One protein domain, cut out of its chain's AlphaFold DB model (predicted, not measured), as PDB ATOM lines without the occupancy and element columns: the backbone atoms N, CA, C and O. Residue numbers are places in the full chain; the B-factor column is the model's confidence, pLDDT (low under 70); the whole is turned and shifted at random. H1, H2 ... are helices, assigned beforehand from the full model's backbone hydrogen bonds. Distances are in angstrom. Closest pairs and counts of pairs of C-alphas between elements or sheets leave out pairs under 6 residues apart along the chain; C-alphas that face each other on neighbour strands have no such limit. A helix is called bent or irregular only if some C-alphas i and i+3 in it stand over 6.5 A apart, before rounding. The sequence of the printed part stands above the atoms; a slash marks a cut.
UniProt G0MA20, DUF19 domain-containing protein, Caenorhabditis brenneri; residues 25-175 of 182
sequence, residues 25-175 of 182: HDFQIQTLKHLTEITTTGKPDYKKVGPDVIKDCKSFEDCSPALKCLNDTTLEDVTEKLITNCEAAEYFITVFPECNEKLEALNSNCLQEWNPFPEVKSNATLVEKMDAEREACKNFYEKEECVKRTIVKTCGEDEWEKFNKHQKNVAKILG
ATOM      1  N   HIS A  25      26.833  39.930  62.833       31.02
ATOM      2  CA  HIS A  25      25.750  39.587  61.898       31.02
ATOM      3  C   HIS A  25      25.022  40.845  61.369       31.02
ATOM      4  O   HIS A  25      24.646  40.895  60.199       31.02
ATOM      5  N   ASP A  26      24.908  41.907  62.179       27.08
ATOM      6  CA  ASP A  26      24.439  43.230  61.721       27.08
ATOM      7  C   ASP A  26      25.538  44.003  60.964       27.08
ATOM      8  O   ASP A  26      25.253  44.774  60.044       27.08
ATOM      9  N   PHE A  27      26.813  43.753  61.280       31.61
ATOM     10  CA  PHE A  27      27.962  44.279  60.532       31.61
ATOM     11  C   PHE A  27      28.166  43.586  59.173       31.61
ATOM     12  O   PHE A  27      28.615  44.219  58.218       31.61
ATOM     13  N   GLN A  28      27.772  42.314  59.041       38.59
ATOM     14  CA  GLN A  28      27.743  41.570  57.781       38.59
ATOM     15  C   GLN A  28      26.810  42.260  56.791       38.59
ATOM     16  O   GLN A  28      27.178  42.396  55.632       38.59
ATOM     17  N   ILE A  29      25.675  42.808  57.250       34.62
ATOM     18  CA  ILE A  29      24.799  43.644  56.417       34.62
ATOM     19  C   ILE A  29      25.513  44.922  55.974       34.62
ATOM     20  O   ILE A  29      25.261  45.349  54.857       34.62
ATOM     21  N   GLN A  30      26.410  45.515  56.772       35.31
ATOM     22  CA  GLN A  30      27.154  46.729  56.394       35.31
ATOM     23  C   GLN A  30      28.359  46.462  55.485       35.31
ATOM     24  O   GLN A  30      28.575  47.222  54.551       35.31
ATOM     25  N   THR A  31      29.088  45.363  55.682       39.22
ATOM     26  CA  THR A  31      30.216  44.967  54.819       39.22
ATOM     27  C   THR A  31      29.704  44.440  53.474       39.22
ATOM     28  O   THR A  31      30.193  44.842  52.417       39.22
ATOM     29  N   LEU A  32      28.637  43.622  53.488       40.00
ATOM     30  CA  LEU A  32      27.893  43.262  52.277       40.00
ATOM     31  C   LEU A  32      27.209  44.478  51.671       40.00
ATOM     32  O   LEU A  32      27.239  44.572  50.452       40.00
ATOM     33  N   LYS A  33      26.642  45.416  52.449       37.78
ATOM     34  CA  LYS A  33      26.119  46.681  51.905       37.78
ATOM     35  C   LYS A  33      27.207  47.492  51.262       37.78
ATOM     36  O   LYS A  33      26.951  47.969  50.185       37.78
ATOM     37  N   HIS A  34      28.397  47.631  51.830       42.53
ATOM     38  CA  HIS A  34      29.470  48.336  51.144       42.53
ATOM     39  C   HIS A  34      29.793  47.623  49.828       42.53
ATOM     40  O   HIS A  34      29.791  48.273  48.799       42.53
ATOM     41  N   LEU A  35      29.901  46.291  49.793       43.38
ATOM     42  CA  LEU A  35      30.148  45.531  48.556       43.38
ATOM     43  C   LEU A  35      28.962  45.513  47.558       43.38
ATOM     44  O   LEU A  35      29.182  45.462  46.349       43.38
ATOM     45  N   THR A  36      27.707  45.615  48.012       36.59
ATOM     46  CA  THR A  36      26.508  45.728  47.151       36.59
ATOM     47  C   THR A  36      26.160  47.171  46.783       36.59
ATOM     48  O   THR A  36      25.648  47.414  45.699       36.59
ATOM     49  N   GLU A  37      26.493  48.158  47.604       36.06
ATOM     50  CA  GLU A  37      26.442  49.596  47.313       36.06
ATOM     51  C   GLU A  37      27.587  49.965  46.353       36.06
ATOM     52  O   GLU A  37      27.361  50.761  45.447       36.06
ATOM     53  N   ILE A  38      28.741  49.282  46.416       40.31
ATOM     54  CA  ILE A  38      29.813  49.307  45.398       40.31
ATOM     55  C   ILE A  38      29.299  48.828  44.024       40.31
ATOM     56  O   ILE A  38      29.751  49.332  42.997       40.31
ATOM     57  N   THR A  39      28.337  47.894  43.977       37.62
ATOM     58  CA  THR A  39      27.729  47.411  42.717       37.62
ATOM     59  C   THR A  39      26.441  48.143  42.317       37.62
ATOM     60  O   THR A  39      26.000  48.008  41.177       37.62
ATOM     61  N   THR A  40      25.834  48.944  43.206       38.06
ATOM     62  CA  THR A  40      24.538  49.618  42.960       38.06
ATOM     63  C   THR A  40      24.585  51.145  42.980       38.06
ATOM     64  O   THR A  40      23.661  51.784  42.471       38.06
ATOM     65  N   THR A  41      25.652  51.758  43.491       34.69
ATOM     66  CA  THR A  41      25.847  53.211  43.498       34.69
ATOM     67  C   THR A  41      27.202  53.548  42.887       34.69
ATOM     68  O   THR A  41      28.200  52.897  43.173       34.69
ATOM     69  N   GLY A  42      27.207  54.504  41.954       42.91
ATOM     70  CA  GLY A  42      28.336  54.783  41.067       42.91
ATOM     71  C   GLY A  42      29.688  54.838  41.784       42.91
ATOM     72  O   GLY A  42      29.810  55.500  42.808       42.91
ATOM     73  N   LYS A  43      30.664  54.125  41.203       41.47
ATOM     74  CA  LYS A  43      32.103  54.058  41.518       41.47
ATOM     75  C   LYS A  43      32.517  54.719  42.851       41.47
ATOM     76  O   LYS A  43      32.634  55.947  42.901       41.47
ATOM     77  N   PRO A  44      32.841  53.938  43.896       46.69
ATOM     78  CA  PRO A  44      33.422  54.486  45.115       46.69
ATOM     79  C   PRO A  44      34.748  55.181  44.813       46.69
ATOM     80  O   PRO A  44      35.582  54.676  44.061       46.69
ATOM     81  N   ASP A  45      34.978  56.324  45.453       54.91
ATOM     82  CA  ASP A  45      36.304  56.932  45.508       54.91
ATOM     83  C   ASP A  45      37.174  56.090  46.451       54.91
ATOM     84  O   ASP A  45      37.197  56.321  47.662       54.91
ATOM     85  N   TYR A  46      37.861  55.083  45.903       51.25
ATOM     86  CA  TYR A  46      38.706  54.154  46.660       51.25
ATOM     87  C   TYR A  46      39.784  54.860  47.496       51.25
ATOM     88  O   TYR A  46      40.213  54.315  48.508       51.25
ATOM     89  N   LYS A  47      40.165  56.103  47.155       55.72
ATOM     90  CA  LYS A  47      41.080  56.904  47.987       55.72
ATOM     91  C   LYS A  47      40.431  57.365  49.295       55.72
ATOM     92  O   LYS A  47      41.137  57.568  50.277       55.72
ATOM     93  N   LYS A  48      39.105  57.532  49.323       65.06
ATOM     94  CA  LYS A  48      38.342  57.906  50.525       65.06
ATOM     95  C   LYS A  48      37.865  56.696  51.316       65.06
ATOM     96  O   LYS A  48      37.952  56.723  52.535       65.06
ATOM     97  N   VAL A  49      37.375  55.658  50.637       63.97
ATOM     98  CA  VAL A  49      36.799  54.472  51.302       63.97
ATOM     99  C   VAL A  49      37.832  53.389  51.615       63.97
ATOM    100  O   VAL A  49      37.579  52.521  52.442       63.97
ATOM    101  N   GLY A  50      39.010  53.442  50.985       69.38
ATOM    102  CA  GLY A  50      40.053  52.427  51.123       69.38
ATOM    103  C   GLY A  50      40.461  52.130  52.569       69.38
ATOM    104  O   GLY A  50      40.459  50.961  52.940       69.38
ATOM    105  N   PRO A  51      40.758  53.132  53.421       80.50
ATOM    106  CA  PRO A  51      41.141  52.884  54.813       80.50
ATOM    107  C   PRO A  51      40.094  52.105  55.619       80.50
ATOM    108  O   PRO A  51      40.462  51.224  56.397       80.50
ATOM    109  N   ASP A  52      38.810  52.400  55.408       77.56
ATOM    110  CA  ASP A  52      37.713  51.701  56.080       77.56
ATOM    111  C   ASP A  52      37.585  50.265  55.558       77.56
ATOM    112  O   ASP A  52      37.513  49.336  56.354       77.56
ATOM    113  N   VAL A  53      37.705  50.055  54.241       75.00
ATOM    114  CA  VAL A  53      37.737  48.705  53.643       75.00
ATOM    115  C   VAL A  53      38.872  47.857  54.230       75.00
ATOM    116  O   VAL A  53      38.648  46.710  54.610       75.00
ATOM    117  N   ILE A  54      40.082  48.411  54.360       82.56
ATOM    118  CA  ILE A  54      41.221  47.693  54.958       82.56
ATOM    119  C   ILE A  54      40.969  47.367  56.431       82.56
ATOM    120  O   ILE A  54      41.314  46.281  56.898       82.56
ATOM    121  N   LYS A  55      40.376  48.296  57.183       83.94
ATOM    122  CA  LYS A  55      40.034  48.081  58.591       83.94
ATOM    123  C   LYS A  55      39.001  46.962  58.756       83.94
ATOM    124  O   LYS A  55      39.158  46.117  59.641       83.94
ATOM    125  N   ASP A  56      37.980  46.950  57.910       78.00
ATOM    126  CA  ASP A  56      36.921  45.944  57.937       78.00
ATOM    127  C   ASP A  56      37.474  44.567  57.561       78.00
ATOM    128  O   ASP A  56      37.197  43.585  58.248       78.00
ATOM    129  N   CYS A  57      38.346  44.506  56.550       81.12
ATOM    130  CA  CYS A  57      39.038  43.282  56.158       81.12
ATOM    131  C   CYS A  57      39.895  42.688  57.274       81.12
ATOM    132  O   CYS A  57      39.760  41.506  57.572       81.12
ATOM    133  N   LYS A  58      40.695  43.506  57.966       86.06
ATOM    134  CA  LYS A  58      41.485  43.045  59.121       86.06
ATOM    135  C   LYS A  58      40.602  42.508  60.241       86.06
ATOM    136  O   LYS A  58      40.863  41.444  60.789       86.06
ATOM    137  N   SER A  59      39.519  43.224  60.536       82.94
ATOM    138  CA  SER A  59      38.557  42.797  61.556       82.94
ATOM    139  C   SER A  59      37.907  41.459  61.187       82.94
ATOM    140  O   SER A  59      37.710  40.605  62.046       82.94
ATOM    141  N   PHE A  60      37.592  41.255  59.905       79.94
ATOM    142  CA  PHE A  60      37.052  39.994  59.410       79.94
ATOM    143  C   PHE A  60      38.076  38.857  59.464       79.94
ATOM    144  O   PHE A  60      37.736  37.766  59.916       79.94
ATOM    145  N   GLU A  61      39.316  39.096  59.040       83.88
ATOM    146  CA  GLU A  61      40.396  38.106  59.090       83.88
ATOM    147  C   GLU A  61      40.637  37.612  60.517       83.88
ATOM    148  O   GLU A  61      40.694  36.398  60.724       83.88
ATOM    149  N   ASP A  62      40.652  38.519  61.498       84.06
ATOM    150  CA  ASP A  62      40.772  38.194  62.923       84.06
ATOM    151  C   ASP A  62      39.602  37.322  63.426       84.06
ATOM    152  O   ASP A  62      39.783  36.449  64.279       84.06
ATOM    153  N   CYS A  63      38.393  37.519  62.887       79.62
ATOM    154  CA  CYS A  63      37.199  36.739  63.234       79.62
ATOM    155  C   CYS A  63      37.050  35.433  62.436       79.62
ATOM    156  O   CYS A  63      36.366  34.509  62.885       79.62
ATOM    157  N   SER A  64      37.675  35.326  61.263       78.56
ATOM    158  CA  SER A  64      37.480  34.214  60.328       78.56
ATOM    159  C   SER A  64      37.794  32.817  60.899       78.56
ATOM    160  O   SER A  64      37.065  31.880  60.556       78.56
ATOM    161  N   PRO A  65      38.772  32.615  61.817       83.50
ATOM    162  CA  PRO A  65      39.020  31.297  62.400       83.50
ATOM    163  C   PRO A  65      37.825  30.776  63.202       83.50
ATOM    164  O   PRO A  65      37.539  29.582  63.163       83.50
ATOM    165  N   ALA A  66      37.091  31.664  63.882       78.25
ATOM    166  CA  ALA A  66      35.908  31.283  64.651       78.25
ATOM    167  C   ALA A  66      34.760  30.818  63.739       78.25
ATOM    168  O   ALA A  66      34.019  29.908  64.104       78.25
ATOM    169  N   LEU A  67      34.641  31.396  62.538       71.75
ATOM    170  CA  LEU A  67      33.645  30.982  61.544       71.75
ATOM    171  C   LEU A  67      33.945  29.585  60.989       71.75
ATOM    172  O   LEU A  67      33.030  28.779  60.835       71.75
ATOM    173  N   LYS A  68      35.226  29.257  60.776       68.62
ATOM    174  CA  LYS A  68      35.651  27.919  60.327       68.62
ATOM    175  C   LYS A  68      35.325  26.817  61.341       68.62
ATOM    176  O   LYS A  68      35.091  25.677  60.956       68.62
ATOM    177  N   CYS A  69      35.242  27.141  62.632       74.56
ATOM    178  CA  CYS A  69      34.891  26.175  63.678       74.56
ATOM    179  C   CYS A  69      33.423  25.716  63.656       74.56
ATOM    180  O   CYS A  69      33.073  24.783  64.379       74.56
ATOM    181  N   LEU A  70      32.558  26.344  62.852       75.81
ATOM    182  CA  LEU A  70      31.138  25.995  62.779       75.81
ATOM    183  C   LEU A  70      30.858  24.747  61.917       75.81
ATOM    184  O   LEU A  70      29.727  24.268  61.923       75.81
ATOM    185  N   ASN A  71      31.873  24.184  61.237       73.12
ATOM    186  CA  ASN A  71      31.776  22.993  60.371       73.12
ATOM    187  C   ASN A  71      30.634  23.072  59.333       73.12
ATOM    188  O   ASN A  71      30.009  22.063  58.998       73.12
ATOM    189  N   ASP A  72      30.363  24.274  58.826       80.69
ATOM    190  CA  ASP A  72      29.421  24.523  57.737       80.69
ATOM    191  C   ASP A  72      30.211  24.807  56.456       80.69
ATOM    192  O   ASP A  72      30.928  25.802  56.364       80.69
ATOM    193  N   THR A  73      30.073  23.927  55.465       78.38
ATOM    194  CA  THR A  73      30.812  24.010  54.196       78.38
ATOM    195  C   THR A  73      30.449  25.253  53.386       78.38
ATOM    196  O   THR A  73      31.291  25.813  52.696       78.38
ATOM    197  N   THR A  74      29.201  25.723  53.479       74.19
ATOM    198  CA  THR A  74      28.760  26.946  52.793       74.19
ATOM    199  C   THR A  74      29.404  28.169  53.436       74.19
ATOM    200  O   THR A  74      29.828  29.095  52.745       74.19
ATOM    201  N   LEU A  75      29.482  28.179  54.767       71.88
ATOM    202  CA  LEU A  75      30.123  29.255  55.512       71.88
ATOM    203  C   LEU A  75      31.636  29.273  55.293       71.88
ATOM    204  O   LEU A  75      32.218  30.353  55.189       71.88
ATOM    205  N   GLU A  76      32.265  28.103  55.195       76.88
ATOM    206  CA  GLU A  76      33.678  27.964  54.845       76.88
ATOM    207  C   GLU A  76      33.960  28.568  53.461       76.88
ATOM    208  O   GLU A  76      34.774  29.490  53.365       76.88
ATOM    209  N   ASP A  77      33.196  28.182  52.434       74.88
ATOM    210  CA  ASP A  77      33.315  28.725  51.072       74.88
ATOM    211  C   ASP A  77      33.145  30.255  51.026       74.88
ATOM    212  O   ASP A  77      33.876  30.968  50.331       74.88
ATOM    213  N   VAL A  78      32.155  30.790  51.752       75.75
ATOM    214  CA  VAL A  78      31.922  32.243  51.840       75.75
ATOM    215  C   VAL A  78      33.078  32.935  52.560       75.75
ATOM    216  O   VAL A  78      33.521  34.000  52.127       75.75
ATOM    217  N   THR A  79      33.596  32.325  53.625       75.75
ATOM    218  CA  THR A  79      34.720  32.862  54.398       75.75
ATOM    219  C   THR A  79      35.977  32.948  53.540       75.75
ATOM    220  O   THR A  79      36.631  33.988  53.520       75.75
ATOM    221  N   GLU A  80      36.294  31.905  52.773       82.44
ATOM    222  CA  GLU A  80      37.454  31.899  51.878       82.44
ATOM    223  C   GLU A  80      37.348  32.945  50.766       82.44
ATOM    224  O   GLU A  80      38.327  33.639  50.470       82.44
ATOM    225  N   LYS A  81      36.156  33.121  50.183       76.19
ATOM    226  CA  LYS A  81      35.905  34.173  49.185       76.19
ATOM    227  C   LYS A  81      36.103  35.569  49.766       76.19
ATOM    228  O   LYS A  81      36.692  36.418  49.101       76.19
ATOM    229  N   LEU A  82      35.642  35.808  50.994       77.00
ATOM    230  CA  LEU A  82      35.814  37.093  51.672       77.00
ATOM    231  C   LEU A  82      37.283  37.373  52.012       77.00
ATOM    232  O   LEU A  82      37.745  38.476  51.735       77.00
ATOM    233  N   ILE A  83      38.032  36.380  52.508       83.62
ATOM    234  CA  ILE A  83      39.487  36.505  52.725       83.62
ATOM    235  C   ILE A  83      40.179  36.858  51.405       83.62
ATOM    236  O   ILE A  83      40.906  37.842  51.313       83.62
ATOM    237  N   THR A  84      39.883  36.106  50.346       81.81
ATOM    238  CA  THR A  84      40.459  36.328  49.013       81.81
ATOM    239  C   THR A  84      40.155  37.733  48.475       81.81
ATOM    240  O   THR A  84      41.007  38.366  47.845       81.81
ATOM    241  N   ASN A  85      38.944  38.238  48.724       77.56
ATOM    242  CA  ASN A  85      38.557  39.599  48.361       77.56
ATOM    243  C   ASN A  85      39.334  40.648  49.168       77.56
ATOM    244  O   ASN A  85      39.740  41.669  48.615       77.56
ATOM    245  N   CYS A  86      39.555  40.393  50.456       81.06
ATOM    246  CA  CYS A  86      40.323  41.267  51.334       81.06
ATOM    247  C   CYS A  86      41.791  41.368  50.925       81.06
ATOM    248  O   CYS A  86      42.306  42.482  50.820       81.06
ATOM    249  N   GLU A  87      42.421  40.254  50.547       87.19
ATOM    250  CA  GLU A  87      43.771  40.273  49.971       87.19
ATOM    251  C   GLU A  87      43.833  41.135  48.694       87.19
ATOM    252  O   GLU A  87      44.778  41.898  48.484       87.19
ATOM    253  N   ALA A  88      42.823  41.031  47.820       79.00
ATOM    254  CA  ALA A  88      42.748  41.843  46.605       79.00
ATOM    255  C   ALA A  88      42.544  43.331  46.912       79.00
ATOM    256  O   ALA A  88      43.201  44.178  46.303       79.00
ATOM    257  N   ALA A  89      41.670  43.657  47.866       78.44
ATOM    258  CA  ALA A  89      41.447  45.026  48.310       78.44
ATOM    259  C   ALA A  89      42.735  45.640  48.876       78.44
ATOM    260  O   ALA A  89      43.113  46.738  48.468       78.44
ATOM    261  N   GLU A  90      43.451  44.922  49.745       83.94
ATOM    262  CA  GLU A  90      44.734  45.373  50.284       83.94
ATOM    263  C   GLU A  90      45.747  45.658  49.178       83.94
ATOM    264  O   GLU A  90      46.328  46.748  49.147       83.94
ATOM    265  N   TYR A  91      45.894  44.747  48.219       81.56
ATOM    266  CA  TYR A  91      46.776  44.945  47.075       81.56
ATOM    267  C   TYR A  91      46.414  46.198  46.260       81.56
ATOM    268  O   TYR A  91      47.269  47.064  46.050       81.56
ATOM    269  N   PHE A  92      45.157  46.335  45.823       77.62
ATOM    270  CA  PHE A  92      44.743  47.446  44.958       77.62
ATOM    271  C   PHE A  92      44.735  48.807  45.668       77.62
ATOM    272  O   PHE A  92      44.919  49.830  45.010       77.62
ATOM    273  N   ILE A  93      44.534  48.833  46.988       77.44
ATOM    274  CA  ILE A  93      44.484  50.070  47.780       77.44
ATOM    275  C   ILE A  93      45.879  50.511  48.232       77.44
ATOM    276  O   ILE A  93      46.126  51.712  48.322       77.44
ATOM    277  N   THR A  94      46.782  49.577  48.546       81.62
ATOM    278  CA  THR A  94      48.045  49.907  49.235       81.62
ATOM    279  C   THR A  94      49.303  49.675  48.403       81.62
ATOM    280  O   THR A  94      50.283  50.390  48.606       81.62
ATOM    281  N   VAL A  95      49.289  48.726  47.460       83.44
ATOM    282  CA  VAL A  95      50.475  48.326  46.680       83.44
ATOM    283  C   VAL A  95      50.389  48.842  45.246       83.44
ATOM    284  O   VAL A  95      51.226  49.629  44.807       83.44
ATOM    285  N   PHE A  96      49.326  48.464  44.533       80.88
ATOM    286  CA  PHE A  96      49.149  48.790  43.119       80.88
ATOM    287  C   PHE A  96      49.089  50.293  42.771       80.88
ATOM    288  O   PHE A  96      49.451  50.620  41.637       80.88
ATOM    289  N   PRO A  97      48.676  51.237  43.654       82.00
ATOM    290  CA  PRO A  97      48.587  52.651  43.283       82.00
ATOM    291  C   PRO A  97      49.875  53.240  42.697       82.00
ATOM    292  O   PRO A  97      49.797  54.033  41.763       82.00
ATOM    293  N   GLU A  98      51.052  52.812  43.168       83.69
ATOM    294  CA  GLU A  98      52.329  53.288  42.620       83.69
ATOM    295  C   GLU A  98      52.507  52.878  41.147       83.69
ATOM    296  O   GLU A  98      52.969  53.661  40.313       83.69
ATOM    297  N   CYS A  99      52.129  51.644  40.806       78.69
ATOM    298  CA  CYS A  99      52.141  51.174  39.426       78.69
ATOM    299  C   CYS A  99      51.043  51.861  38.600       78.69
ATOM    300  O   CYS A  99      51.297  52.297  37.477       78.69
ATOM    301  N   ASN A 100      49.844  52.019  39.167       77.56
ATOM    302  CA  ASN A 100      48.715  52.657  38.497       77.56
ATOM    303  C   ASN A 100      49.030  54.099  38.070       77.56
ATOM    304  O   ASN A 100      48.755  54.461  36.931       77.56
ATOM    305  N   GLU A 101      49.679  54.896  38.923       78.75
ATOM    306  CA  GLU A 101      50.101  56.261  38.568       78.75
ATOM    307  C   GLU A 101      51.045  56.282  37.352       78.75
ATOM    308  O   GLU A 101      50.903  57.119  36.456       78.75
ATOM    309  N   LYS A 102      51.981  55.323  37.265       82.00
ATOM    310  CA  LYS A 102      52.880  55.181  36.104       82.00
ATOM    311  C   LYS A 102      52.114  54.768  34.847       82.00
ATOM    312  O   LYS A 102      52.413  55.260  33.763       82.00
ATOM    313  N   LEU A 103      51.137  53.871  34.984       76.56
ATOM    314  CA  LEU A 103      50.314  53.369  33.882       76.56
ATOM    315  C   LEU A 103      49.367  54.446  33.326       76.56
ATOM    316  O   LEU A 103      49.255  54.577  32.105       76.56
ATOM    317  N   GLU A 104      48.743  55.252  34.188       74.50
ATOM    318  CA  GLU A 104      47.880  56.377  33.796       74.50
ATOM    319  C   GLU A 104      48.644  57.419  32.967       74.50
ATOM    320  O   GLU A 104      48.126  57.934  31.974       74.50
ATOM    321  N   ALA A 105      49.914  57.669  33.299       81.88
ATOM    322  CA  ALA A 105      50.762  58.605  32.565       81.88
ATOM    323  C   ALA A 105      51.088  58.163  31.123       81.88
ATOM    324  O   ALA A 105      51.476  58.994  30.299       81.88
ATOM    325  N   LEU A 106      50.936  56.873  30.788       77.19
ATOM    326  CA  LEU A 106      51.276  56.347  29.461       77.19
ATOM    327  C   LEU A 106      50.225  56.649  28.386       77.19
ATOM    328  O   LEU A 106      50.547  56.513  27.206       77.19
ATOM    329  N   ASN A 107      48.991  57.022  28.757       75.94
ATOM    330  CA  ASN A 107      47.863  57.182  27.822       75.94
ATOM    331  C   ASN A 107      47.736  56.006  26.827       75.94
ATOM    332  O   ASN A 107      47.537  56.191  25.628       75.94
ATOM    333  N   SER A 108      47.913  54.778  27.319       72.44
ATOM    334  CA  SER A 108      47.898  53.577  26.484       72.44
ATOM    335  C   SER A 108      46.470  53.191  26.094       72.44
ATOM    336  O   SER A 108      45.664  52.872  26.971       72.44
ATOM    337  N   ASN A 109      46.185  53.105  24.788       77.31
ATOM    338  CA  ASN A 109      44.911  52.572  24.275       77.31
ATOM    339  C   ASN A 109      44.611  51.179  24.849       77.31
ATOM    340  O   ASN A 109      43.467  50.845  25.123       77.31
ATOM    341  N   CYS A 110      45.653  50.382  25.099       71.56
ATOM    342  CA  CYS A 110      45.518  49.054  25.682       71.56
ATOM    343  C   CYS A 110      44.802  49.065  27.038       71.56
ATOM    344  O   CYS A 110      43.912  48.256  27.277       71.56
ATOM    345  N   LEU A 111      45.192  49.991  27.919       69.50
ATOM    346  CA  LEU A 111      44.620  50.116  29.258       69.50
ATOM    347  C   LEU A 111      43.254  50.803  29.213       69.50
ATOM    348  O   LEU A 111      42.363  50.436  29.964       69.50
ATOM    349  N   GLN A 112      43.078  51.773  28.311       72.25
ATOM    350  CA  GLN A 112      41.811  52.490  28.141       72.25
ATOM    351  C   GLN A 112      40.693  51.591  27.609       72.25
ATOM    352  O   GLN A 112      39.532  51.755  27.974       72.25
ATOM    353  N   GLU A 113      41.035  50.647  26.736       69.56
ATOM    354  CA  GLU A 113      40.068  49.735  26.139       69.56
ATOM    355  C   GLU A 113      39.893  48.425  26.921       69.56
ATOM    356  O   GLU A 113      39.067  47.589  26.534       69.56
ATOM    357  N   TRP A 114      40.688  48.196  27.969       69.25
ATOM    358  CA  TRP A 114      40.549  47.023  28.820       69.25
ATOM    359  C   TRP A 114      39.556  47.312  29.940       69.25
ATOM    360  O   TRP A 114      39.831  48.074  30.864       69.25
ATOM    361  N   ASN A 115      38.378  46.699  29.838       67.25
ATOM    362  CA  ASN A 115      37.309  46.835  30.817       67.25
ATOM    363  C   ASN A 115      36.832  45.448  31.273       67.25
ATOM    364  O   ASN A 115      35.896  44.900  30.687       67.25
ATOM    365  N   PRO A 116      37.486  44.863  32.289       59.62
ATOM    366  CA  PRO A 116      37.144  43.535  32.792       59.62
ATOM    367  C   PRO A 116      35.818  43.503  33.568       59.62
ATOM    368  O   PRO A 116      35.251  42.430  33.747       59.62
ATOM    369  N   PHE A 117      35.305  44.662  34.007       64.25
ATOM    370  CA  PHE A 117      34.107  44.782  34.844       64.25
ATOM    371  C   PHE A 117      33.200  45.922  34.338       64.25
ATOM    372  O   PHE A 117      33.161  47.001  34.938       64.25
ATOM    373  N   PRO A 118      32.495  45.743  33.205       58.34
ATOM    374  CA  PRO A 118      31.632  46.780  32.660       58.34
ATOM    375  C   PRO A 118      30.452  47.077  33.586       58.34
ATOM    376  O   PRO A 118      29.851  46.180  34.173       58.34
ATOM    377  N   GLU A 119      30.087  48.356  33.681       60.34
ATOM    378  CA  GLU A 119      28.889  48.769  34.407       60.34
ATOM    379  C   GLU A 119      27.641  48.202  33.725       60.34
ATOM    380  O   GLU A 119      27.308  48.553  32.590       60.34
ATOM    381  N   VAL A 120      26.916  47.351  34.443       58.72
ATOM    382  CA  VAL A 120      25.606  46.864  34.020       58.72
ATOM    383  C   VAL A 120      24.547  47.784  34.613       58.72
ATOM    384  O   VAL A 120      24.504  48.007  35.823       58.72
ATOM    385  N   LYS A 121      23.670  48.339  33.770       62.31
ATOM    386  CA  LYS A 121      22.592  49.218  34.244       62.31
ATOM    387  C   LYS A 121      21.705  48.468  35.240       62.31
ATOM    388  O   LYS A 121      21.329  47.320  35.008       62.31
ATOM    389  N   SER A 122      21.300  49.136  36.317       58.19
ATOM    390  CA  SER A 122      20.454  48.531  37.358       58.19
ATOM    391  C   SER A 122      19.100  48.034  36.832       58.19
ATOM    392  O   SER A 122      18.538  47.092  37.384       58.19
ATOM    393  N   ASN A 123      18.608  48.620  35.735       71.12
ATOM    394  CA  ASN A 123      17.378  48.230  35.045       71.12
ATOM    395  C   ASN A 123      17.587  47.255  33.870       71.12
ATOM    396  O   ASN A 123      16.632  47.008  33.134       71.12
ATOM    397  N   ALA A 124      18.801  46.733  33.673       69.38
ATOM    398  CA  ALA A 124      19.090  45.780  32.608       69.38
ATOM    399  C   ALA A 124      18.305  44.476  32.806       69.38
ATOM    400  O   ALA A 124      18.212  43.933  33.914       69.38
ATOM    401  N   THR A 125      17.762  43.963  31.708       75.06
ATOM    402  CA  THR A 125      17.160  42.633  31.628       75.06
ATOM    403  C   THR A 125      18.205  41.556  31.907       75.06
ATOM    404  O   THR A 125      19.397  41.767  31.703       75.06
ATOM    405  N   LEU A 126      17.764  40.370  32.336       70.12
ATOM    406  CA  LEU A 126      18.665  39.240  32.589       70.12
ATOM    407  C   LEU A 126      19.555  38.923  31.373       70.12
ATOM    408  O   LEU A 126      20.739  38.664  31.542       70.12
ATOM    409  N   VAL A 127      18.999  39.015  30.160       74.81
ATOM    410  CA  VAL A 127      19.731  38.797  28.903       74.81
ATOM    411  C   VAL A 127      20.835  39.840  28.715       74.81
ATOM    412  O   VAL A 127      21.970  39.474  28.445       74.81
ATOM    413  N   GLU A 128      20.546  41.123  28.949       73.38
ATOM    414  CA  GLU A 128      21.556  42.189  28.863       73.38
ATOM    415  C   GLU A 128      22.671  42.032  29.909       73.38
ATOM    416  O   GLU A 128      23.818  42.365  29.622       73.38
ATOM    417  N   LYS A 129      22.362  41.509  31.106       67.31
ATOM    418  CA  LYS A 129      23.388  41.203  32.119       67.31
ATOM    419  C   LYS A 129      24.298  40.066  31.657       67.31
ATOM    420  O   LYS A 129      25.512  40.215  31.703       67.31
ATOM    421  N   MET A 130      23.710  38.982  31.152       68.88
ATOM    422  CA  MET A 130      24.454  37.825  30.642       68.88
ATOM    423  C   MET A 130      25.321  38.176  29.425       68.88
ATOM    424  O   MET A 130      26.459  37.720  29.324       68.88
ATOM    425  N   ASP A 131      24.816  39.006  28.507       74.00
ATOM    426  CA  ASP A 131      25.585  39.470  27.348       74.00
ATOM    427  C   ASP A 131      26.750  40.377  27.774       74.00
ATOM    428  O   ASP A 131      27.867  40.228  27.272       74.00
ATOM    429  N   ALA A 132      26.524  41.274  28.742       67.44
ATOM    430  CA  ALA A 132      27.579  42.112  29.309       67.44
ATOM    431  C   ALA A 132      28.652  41.282  30.033       67.44
ATOM    432  O   ALA A 132      29.837  41.545  29.851       67.44
ATOM    433  N   GLU A 133      28.261  40.260  30.797       66.50
ATOM    434  CA  GLU A 133      29.182  39.316  31.445       66.50
ATOM    435  C   GLU A 133      30.011  38.531  30.421       66.50
ATOM    436  O   GLU A 133      31.226  38.393  30.576       66.50
ATOM    437  N   ARG A 134      29.384  38.051  29.342       72.00
ATOM    438  CA  ARG A 134      30.078  37.324  28.272       72.00
ATOM    439  C   ARG A 134      31.104  38.204  27.560       72.00
ATOM    440  O   ARG A 134      32.224  37.759  27.307       72.00
ATOM    441  N   GLU A 135      30.733  39.438  27.242       71.75
ATOM    442  CA  GLU A 135      31.620  40.390  26.573       71.75
ATOM    443  C   GLU A 135      32.740  40.877  27.506       71.75
ATOM    444  O   GLU A 135      33.887  40.999  27.075       71.75
ATOM    445  N   ALA A 136      32.450  41.086  28.794       66.12
ATOM    446  CA  ALA A 136      33.460  41.355  29.819       66.12
ATOM    447  C   ALA A 136      34.488  40.225  29.878       66.12
ATOM    448  O   ALA A 136      35.693  40.467  29.868       66.12
ATOM    449  N   CYS A 137      33.996  38.986  29.865       68.50
ATOM    450  CA  CYS A 137      34.834  37.810  29.944       68.50
ATOM    451  C   CYS A 137      35.749  37.655  28.728       68.50
ATOM    452  O   CYS A 137      36.954  37.435  28.851       68.50
ATOM    453  N   LYS A 138      35.189  37.843  27.533       72.50
ATOM    454  CA  LYS A 138      35.956  37.841  26.291       72.50
ATOM    455  C   LYS A 138      37.035  38.931  26.297       72.50
ATOM    456  O   LYS A 138      38.197  38.642  26.020       72.50
ATOM    457  N   ASN A 139      36.681  40.160  26.682       67.44
ATOM    458  CA  ASN A 139      37.636  41.267  26.777       67.44
ATOM    459  C   ASN A 139      38.727  41.027  27.830       67.44
ATOM    460  O   ASN A 139      39.869  41.436  27.604       67.44
ATOM    461  N   PHE A 140      38.400  40.366  28.947       65.44
ATOM    462  CA  PHE A 140      39.359  40.004  29.990       65.44
ATOM    463  C   PHE A 140      40.515  39.193  29.401       65.44
ATOM    464  O   PHE A 140      41.665  39.609  29.525       65.44
ATOM    465  N   TYR A 141      40.203  38.102  28.694       69.69
ATOM    466  CA  TYR A 141      41.205  37.186  28.143       69.69
ATOM    467  C   TYR A 141      41.861  37.691  26.853       69.69
ATOM    468  O   TYR A 141      43.077  37.601  26.703       69.69
ATOM    469  N   GLU A 142      41.097  38.265  25.918       75.06
ATOM    470  CA  GLU A 142      41.643  38.690  24.617       75.06
ATOM    471  C   GLU A 142      42.640  39.847  24.741       75.06
ATOM    472  O   GLU A 142      43.592  39.947  23.961       75.06
ATOM    473  N   LYS A 143      42.449  40.721  25.733       72.88
ATOM    474  CA  LYS A 143      43.341  41.857  25.983       72.88
ATOM    475  C   LYS A 143      44.338  41.600  27.115       72.88
ATOM    476  O   LYS A 143      45.223  42.440  27.302       72.88
ATOM    477  N   GLU A 144      44.280  40.447  27.798       74.62
ATOM    478  CA  GLU A 144      45.186  40.076  28.904       74.62
ATOM    479  C   GLU A 144      46.651  40.240  28.485       74.62
ATOM    480  O   GLU A 144      47.428  40.904  29.162       74.62
ATOM    481  N   GLU A 145      47.020  39.734  27.306       85.25
ATOM    482  CA  GLU A 145      48.391  39.814  26.790       85.25
ATOM    483  C   GLU A 145      48.853  41.250  26.499       85.25
ATOM    484  O   GLU A 145      50.030  41.591  26.647       85.25
ATOM    485  N   CYS A 146      47.936  42.122  26.085       85.12
ATOM    486  CA  CYS A 146      48.250  43.528  25.873       85.12
ATOM    487  C   CYS A 146      48.501  44.246  27.210       85.12
ATOM    488  O   CYS A 146      49.496  44.970  27.360       85.12
ATOM    489  N   VAL A 147      47.623  44.016  28.188       82.69
ATOM    490  CA  VAL A 147      47.713  44.596  29.534       82.69
ATOM    491  C   VAL A 147      48.971  44.094  30.231       82.69
ATOM    492  O   VAL A 147      49.763  44.906  30.705       82.69
ATOM    493  N   LYS A 148      49.234  42.784  30.165       88.62
ATOM    494  CA  LYS A 148      50.462  42.141  30.636       88.62
ATOM    495  C   LYS A 148      51.703  42.852  30.136       88.62
ATOM    496  O   LYS A 148      52.509  43.310  30.938       88.62
ATOM    497  N   ARG A 149      51.857  42.998  28.816       92.12
ATOM    498  CA  ARG A 149      53.032  43.677  28.243       92.12
ATOM    499  C   ARG A 149      53.183  45.103  28.760       92.12
ATOM    500  O   ARG A 149      54.306  45.546  28.988       92.12
ATOM    501  N   THR A 150      52.072  45.814  28.940       84.75
ATOM    502  CA  THR A 150      52.082  47.192  29.442       84.75
ATOM    503  C   THR A 150      52.527  47.248  30.905       84.75
ATOM    504  O   THR A 150      53.412  48.036  31.232       84.75
ATOM    505  N   ILE A 151      51.989  46.378  31.764       85.56
ATOM    506  CA  ILE A 151      52.347  46.303  33.187       85.56
ATOM    507  C   ILE A 151      53.791  45.831  33.355       85.56
ATOM    508  O   ILE A 151      54.570  46.520  34.004       85.56
ATOM    509  N   VAL A 152      54.201  44.745  32.692       93.62
ATOM    510  CA  VAL A 152      55.574  44.217  32.777       93.62
ATOM    511  C   VAL A 152      56.602  45.269  32.363       93.62
ATOM    512  O   VAL A 152      57.603  45.463  33.048       93.62
ATOM    513  N   LYS A 153      56.349  46.009  31.275       94.50
ATOM    514  CA  LYS A 153      57.259  47.065  30.808       94.50
ATOM    515  C   LYS A 153      57.366  48.242  31.786       94.50
ATOM    516  O   LYS A 153      58.396  48.910  31.809       94.50
ATOM    517  N   THR A 154      56.306  48.520  32.541       88.88
ATOM    518  CA  THR A 154      56.187  49.735  33.364       88.88
ATOM    519  C   THR A 154      56.552  49.486  34.825       88.88
ATOM    520  O   THR A 154      57.179  50.333  35.458       88.88
ATOM    521  N   CYS A 155      56.168  48.327  35.350       88.81
ATOM    522  CA  CYS A 155      56.219  47.987  36.769       88.81
ATOM    523  C   CYS A 155      56.951  46.665  37.050       88.81
ATOM    524  O   CYS A 155      57.262  46.390  38.203       88.81
ATOM    525  N   GLY A 156      57.276  45.878  36.019       95.94
ATOM    526  CA  GLY A 156      57.995  44.612  36.153       95.94
ATOM    527  C   GLY A 156      57.094  43.376  36.169       95.94
ATOM    528  O   GLY A 156      55.867  43.464  36.199       95.94
ATOM    529  N   GLU A 157      57.734  42.210  36.098       96.00
ATOM    530  CA  GLU A 157      57.066  40.905  36.027       96.00
ATOM    531  C   GLU A 157      56.362  40.540  37.339       96.00
ATOM    532  O   GLU A 157      55.186  40.185  37.310       96.00
ATOM    533  N   ASP A 158      57.013  40.767  38.483       96.31
ATOM    534  CA  ASP A 158      56.431  40.534  39.813       96.31
ATOM    535  C   ASP A 158      55.111  41.296  40.028       96.31
ATOM    536  O   ASP A 158      54.174  40.784  40.643       96.31
ATOM    537  N   GLU A 159      55.017  42.531  39.523       91.62
ATOM    538  CA  GLU A 159      53.799  43.337  39.650       91.62
ATOM    539  C   GLU A 159      52.676  42.791  38.764       91.62
ATOM    540  O   GLU A 159      51.515  42.761  39.166       91.62
ATOM    541  N   TRP A 160      53.016  42.292  37.572       91.56
ATOM    542  CA  TRP A 160      52.052  41.613  36.715       91.56
ATOM    543  C   TRP A 160      51.496  40.345  37.370       91.56
ATOM    544  O   TRP A 160      50.289  40.114  37.310       91.56
ATOM    545  N   GLU A 161      52.338  39.532  38.008       94.19
ATOM    546  CA  GLU A 161      51.888  38.304  38.669       94.19
ATOM    547  C   GLU A 161      50.883  38.595  39.788       94.19
ATOM    548  O   GLU A 161      49.811  37.981  39.832       94.19
ATOM    549  N   LYS A 162      51.178  39.579  40.649       88.56
ATOM    550  CA  LYS A 162      50.264  40.016  41.716       88.56
ATOM    551  C   LYS A 162      48.973  40.586  41.142       88.56
ATOM    552  O   LYS A 162      47.885  40.175  41.548       88.56
ATOM    553  N   PHE A 163      49.088  41.483  40.163       84.50
ATOM    554  CA  PHE A 163      47.941  42.086  39.497       84.50
ATOM    555  C   PHE A 163      47.019  41.019  38.905       84.50
ATOM    556  O   PHE A 163      45.824  41.010  39.192       84.50
ATOM    557  N   ASN A 164      47.572  40.091  38.124       84.44
ATOM    558  CA  ASN A 164      46.797  39.052  37.455       84.44
ATOM    559  C   ASN A 164      46.140  38.097  38.463       84.44
ATOM    560  O   ASN A 164      44.970  37.751  38.301       84.44
ATOM    561  N   LYS A 165      46.855  37.717  39.535       88.50
ATOM    562  CA  LYS A 165      46.296  36.910  40.632       88.50
ATOM    563  C   LYS A 165      45.058  37.588  41.228       88.50
ATOM    564  O   LYS A 165      43.987  36.985  41.268       88.50
ATOM    565  N   HIS A 166      45.184  38.840  41.669       80.12
ATOM    566  CA  HIS A 166      44.085  39.540  42.337       80.12
ATOM    567  C   HIS A 166      42.931  39.876  41.379       80.12
ATOM    568  O   HIS A 166      41.774  39.759  41.774       80.12
ATOM    569  N   GLN A 167      43.211  40.188  40.109       76.88
ATOM    570  CA  GLN A 167      42.178  40.366  39.080       76.88
ATOM    571  C   GLN A 167      41.349  39.095  38.849       76.88
ATOM    572  O   GLN A 167      40.121  39.152  38.857       76.88
ATOM    573  N   LYS A 168      42.003  37.935  38.694       77.00
ATOM    574  CA  LYS A 168      41.319  36.642  38.505       77.00
ATOM    575  C   LYS A 168      40.477  36.254  39.715       77.00
ATOM    576  O   LYS A 168      39.361  35.762  39.561       77.00
ATOM    577  N   ASN A 169      40.980  36.530  40.913       74.12
ATOM    578  CA  ASN A 169      40.246  36.309  42.153       74.12
ATOM    579  C   ASN A 169      38.962  37.149  42.220       74.12
ATOM    580  O   ASN A 169      37.890  36.609  42.490       74.12
ATOM    581  N   VAL A 170      39.055  38.448  41.916       70.06
ATOM    582  CA  VAL A 170      37.889  39.346  41.874       70.06
ATOM    583  C   VAL A 170      36.895  38.896  40.803       70.06
ATOM    584  O   VAL A 170      35.700  38.816  41.085       70.06
ATOM    585  N   ALA A 171      37.367  38.520  39.611       67.94
ATOM    586  CA  ALA A 171      36.511  37.996  38.549       67.94
ATOM    587  C   ALA A 171      35.733  36.746  39.001       67.94
ATOM    588  O   ALA A 171      34.508  36.707  38.873       67.94
ATOM    589  N   LYS A 172      36.411  35.787  39.649       70.31
ATOM    590  CA  LYS A 172      35.781  34.582  40.207       70.31
ATOM    591  C   LYS A 172      34.719  34.906  41.264       70.31
ATOM    592  O   LYS A 172      33.658  34.286  41.262       70.31
ATOM    593  N   ILE A 173      34.979  35.865  42.156       65.00
ATOM    594  CA  ILE A 173      34.027  36.288  43.201       65.00
ATOM    595  C   ILE A 173      32.787  36.941  42.587       65.00
ATOM    596  O   ILE A 173      31.668  36.648  43.006       65.00
ATOM    597  N   LEU A 174      32.984  37.798  41.587       62.88
ATOM    598  CA  LEU A 174      31.899  38.491  40.893       62.88
ATOM    599  C   LEU A 174      31.140  37.587  39.910       62.88
ATOM    600  O   LEU A 174      30.147  38.025  39.339       62.88
ATOM    601  N   GLY A 175      31.592  36.347  39.696       63.12
ATOM    602  CA  GLY A 175      31.025  35.452  38.685       63.12
ATOM    603  C   GLY A 175      31.286  35.921  37.251       63.12
ATOM    604  O   GLY A 175      30.663  35.423  36.314       63.12
TER     605      GLY A 175
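AT A GLANCE: This is residues 25 to 175 of the 182 residues of the protein "DUF19 domain-containing protein" of Caenorhabditis brenneri (UniProt G0MA20). A helical hairpin, H2 and H3, has H7 packed slantwise on residues 81 to 91 of H3, while the arm H6b packs on the other end of H7, residues 157 to 160, and the short helices H4 and H5 pack on H6b in a cluster. The bent helix H6 turns a corner there, its arm H6a reaching away from that cluster, and H1 is only loosely placed beside H2. The printed part has 151 residues, with seven named helices, H1 to H7 in order, and no named strand; the class is all helix. The whole is compact, with a radius of gyration of the C-alphas of 16.8 A and spans of 47 by 38 by 29 A.

IN THESE COORDINATES: Find C-alpha 25 at (25.750, 39.587, 61.898); from there H1 runs to residue 40, 21.5 A, with a kink of 27 degrees near residue 34. H2, residues 46 to 68, is 29.7 A long and irregular, with C-alphas 48 and 51 7.2 A apart, and has a kink of 40 degrees near residue 62. H3, residues 73 to 95, measures 32.2 A; H4 is residues 97 to 104 and H5 residues 109 to 112. Look next for C-alpha 126 at (18.665, 39.240, 32.589), where H6 begins. By its hydrogen bonds H6 was assigned as one helix, residues 126 to 155, but it is bent, with C-alphas 142 and 145 7.2 A apart; its arms are H6a, residues 126 to 142, 24.3 A, and H6b, residues 145 to 155, 15.1 A. H7, residues 157 to 174, runs 25.7 A to C-alpha 174 at (31.899, 38.491, 40.893).

HOW THE PARTS SIT: Start at Thr 31, whose C-alpha is 7.5 A from that of Asp 56: H1 and H2 are close but not clearly touching. H2 and H3 touch as a hairpin, closest at the C-alphas of Cys 57 and Cys 86, 5.4 A, at a shallow tilt of 32 degrees, only just short of steep, opposite ways. Residues 81 to 91 of H3 touch residues 166 to 173 of H7, closest at the C-alphas of Ala 88 and His 166, 5.0 A, at a steep tilt of 41 degrees. H6 is the hub: H6b touches H7 at the C-alphas of Ile 151 and Trp 160, 5.9 A, H4 at those of Cys 155 and Cys 99, 5.8 A, and H5 at those of Cys 146 and Cys 110, 6.2 A. The arms H6a and H6b stand at a steep tilt of 59 degrees, and H6a and H7 are near each other. H1 and H7 are apart. Each O i to N i+4 pair is within hydrogen-bond range in H3, H6a, H6b and H7, against 9 of 12 in H1, 14 of 19 in H2 and 3 of 4 in H4; H5 is too short for such a pair.

THE WHOLE: The C-alphas of Asn 71 and Asn 107 are the two farthest apart, 49.9 A. Residues 69 to 74, of which 73 and 74 belong to H3, stand free. The printed part has no cut; the link from H5 to H6, residues 113 to 125, is long and the other links are tight. Mean pLDDT of the printed part is 71.2; look for values under 70 at, among others, residues 25 to 50 and 113 to 122.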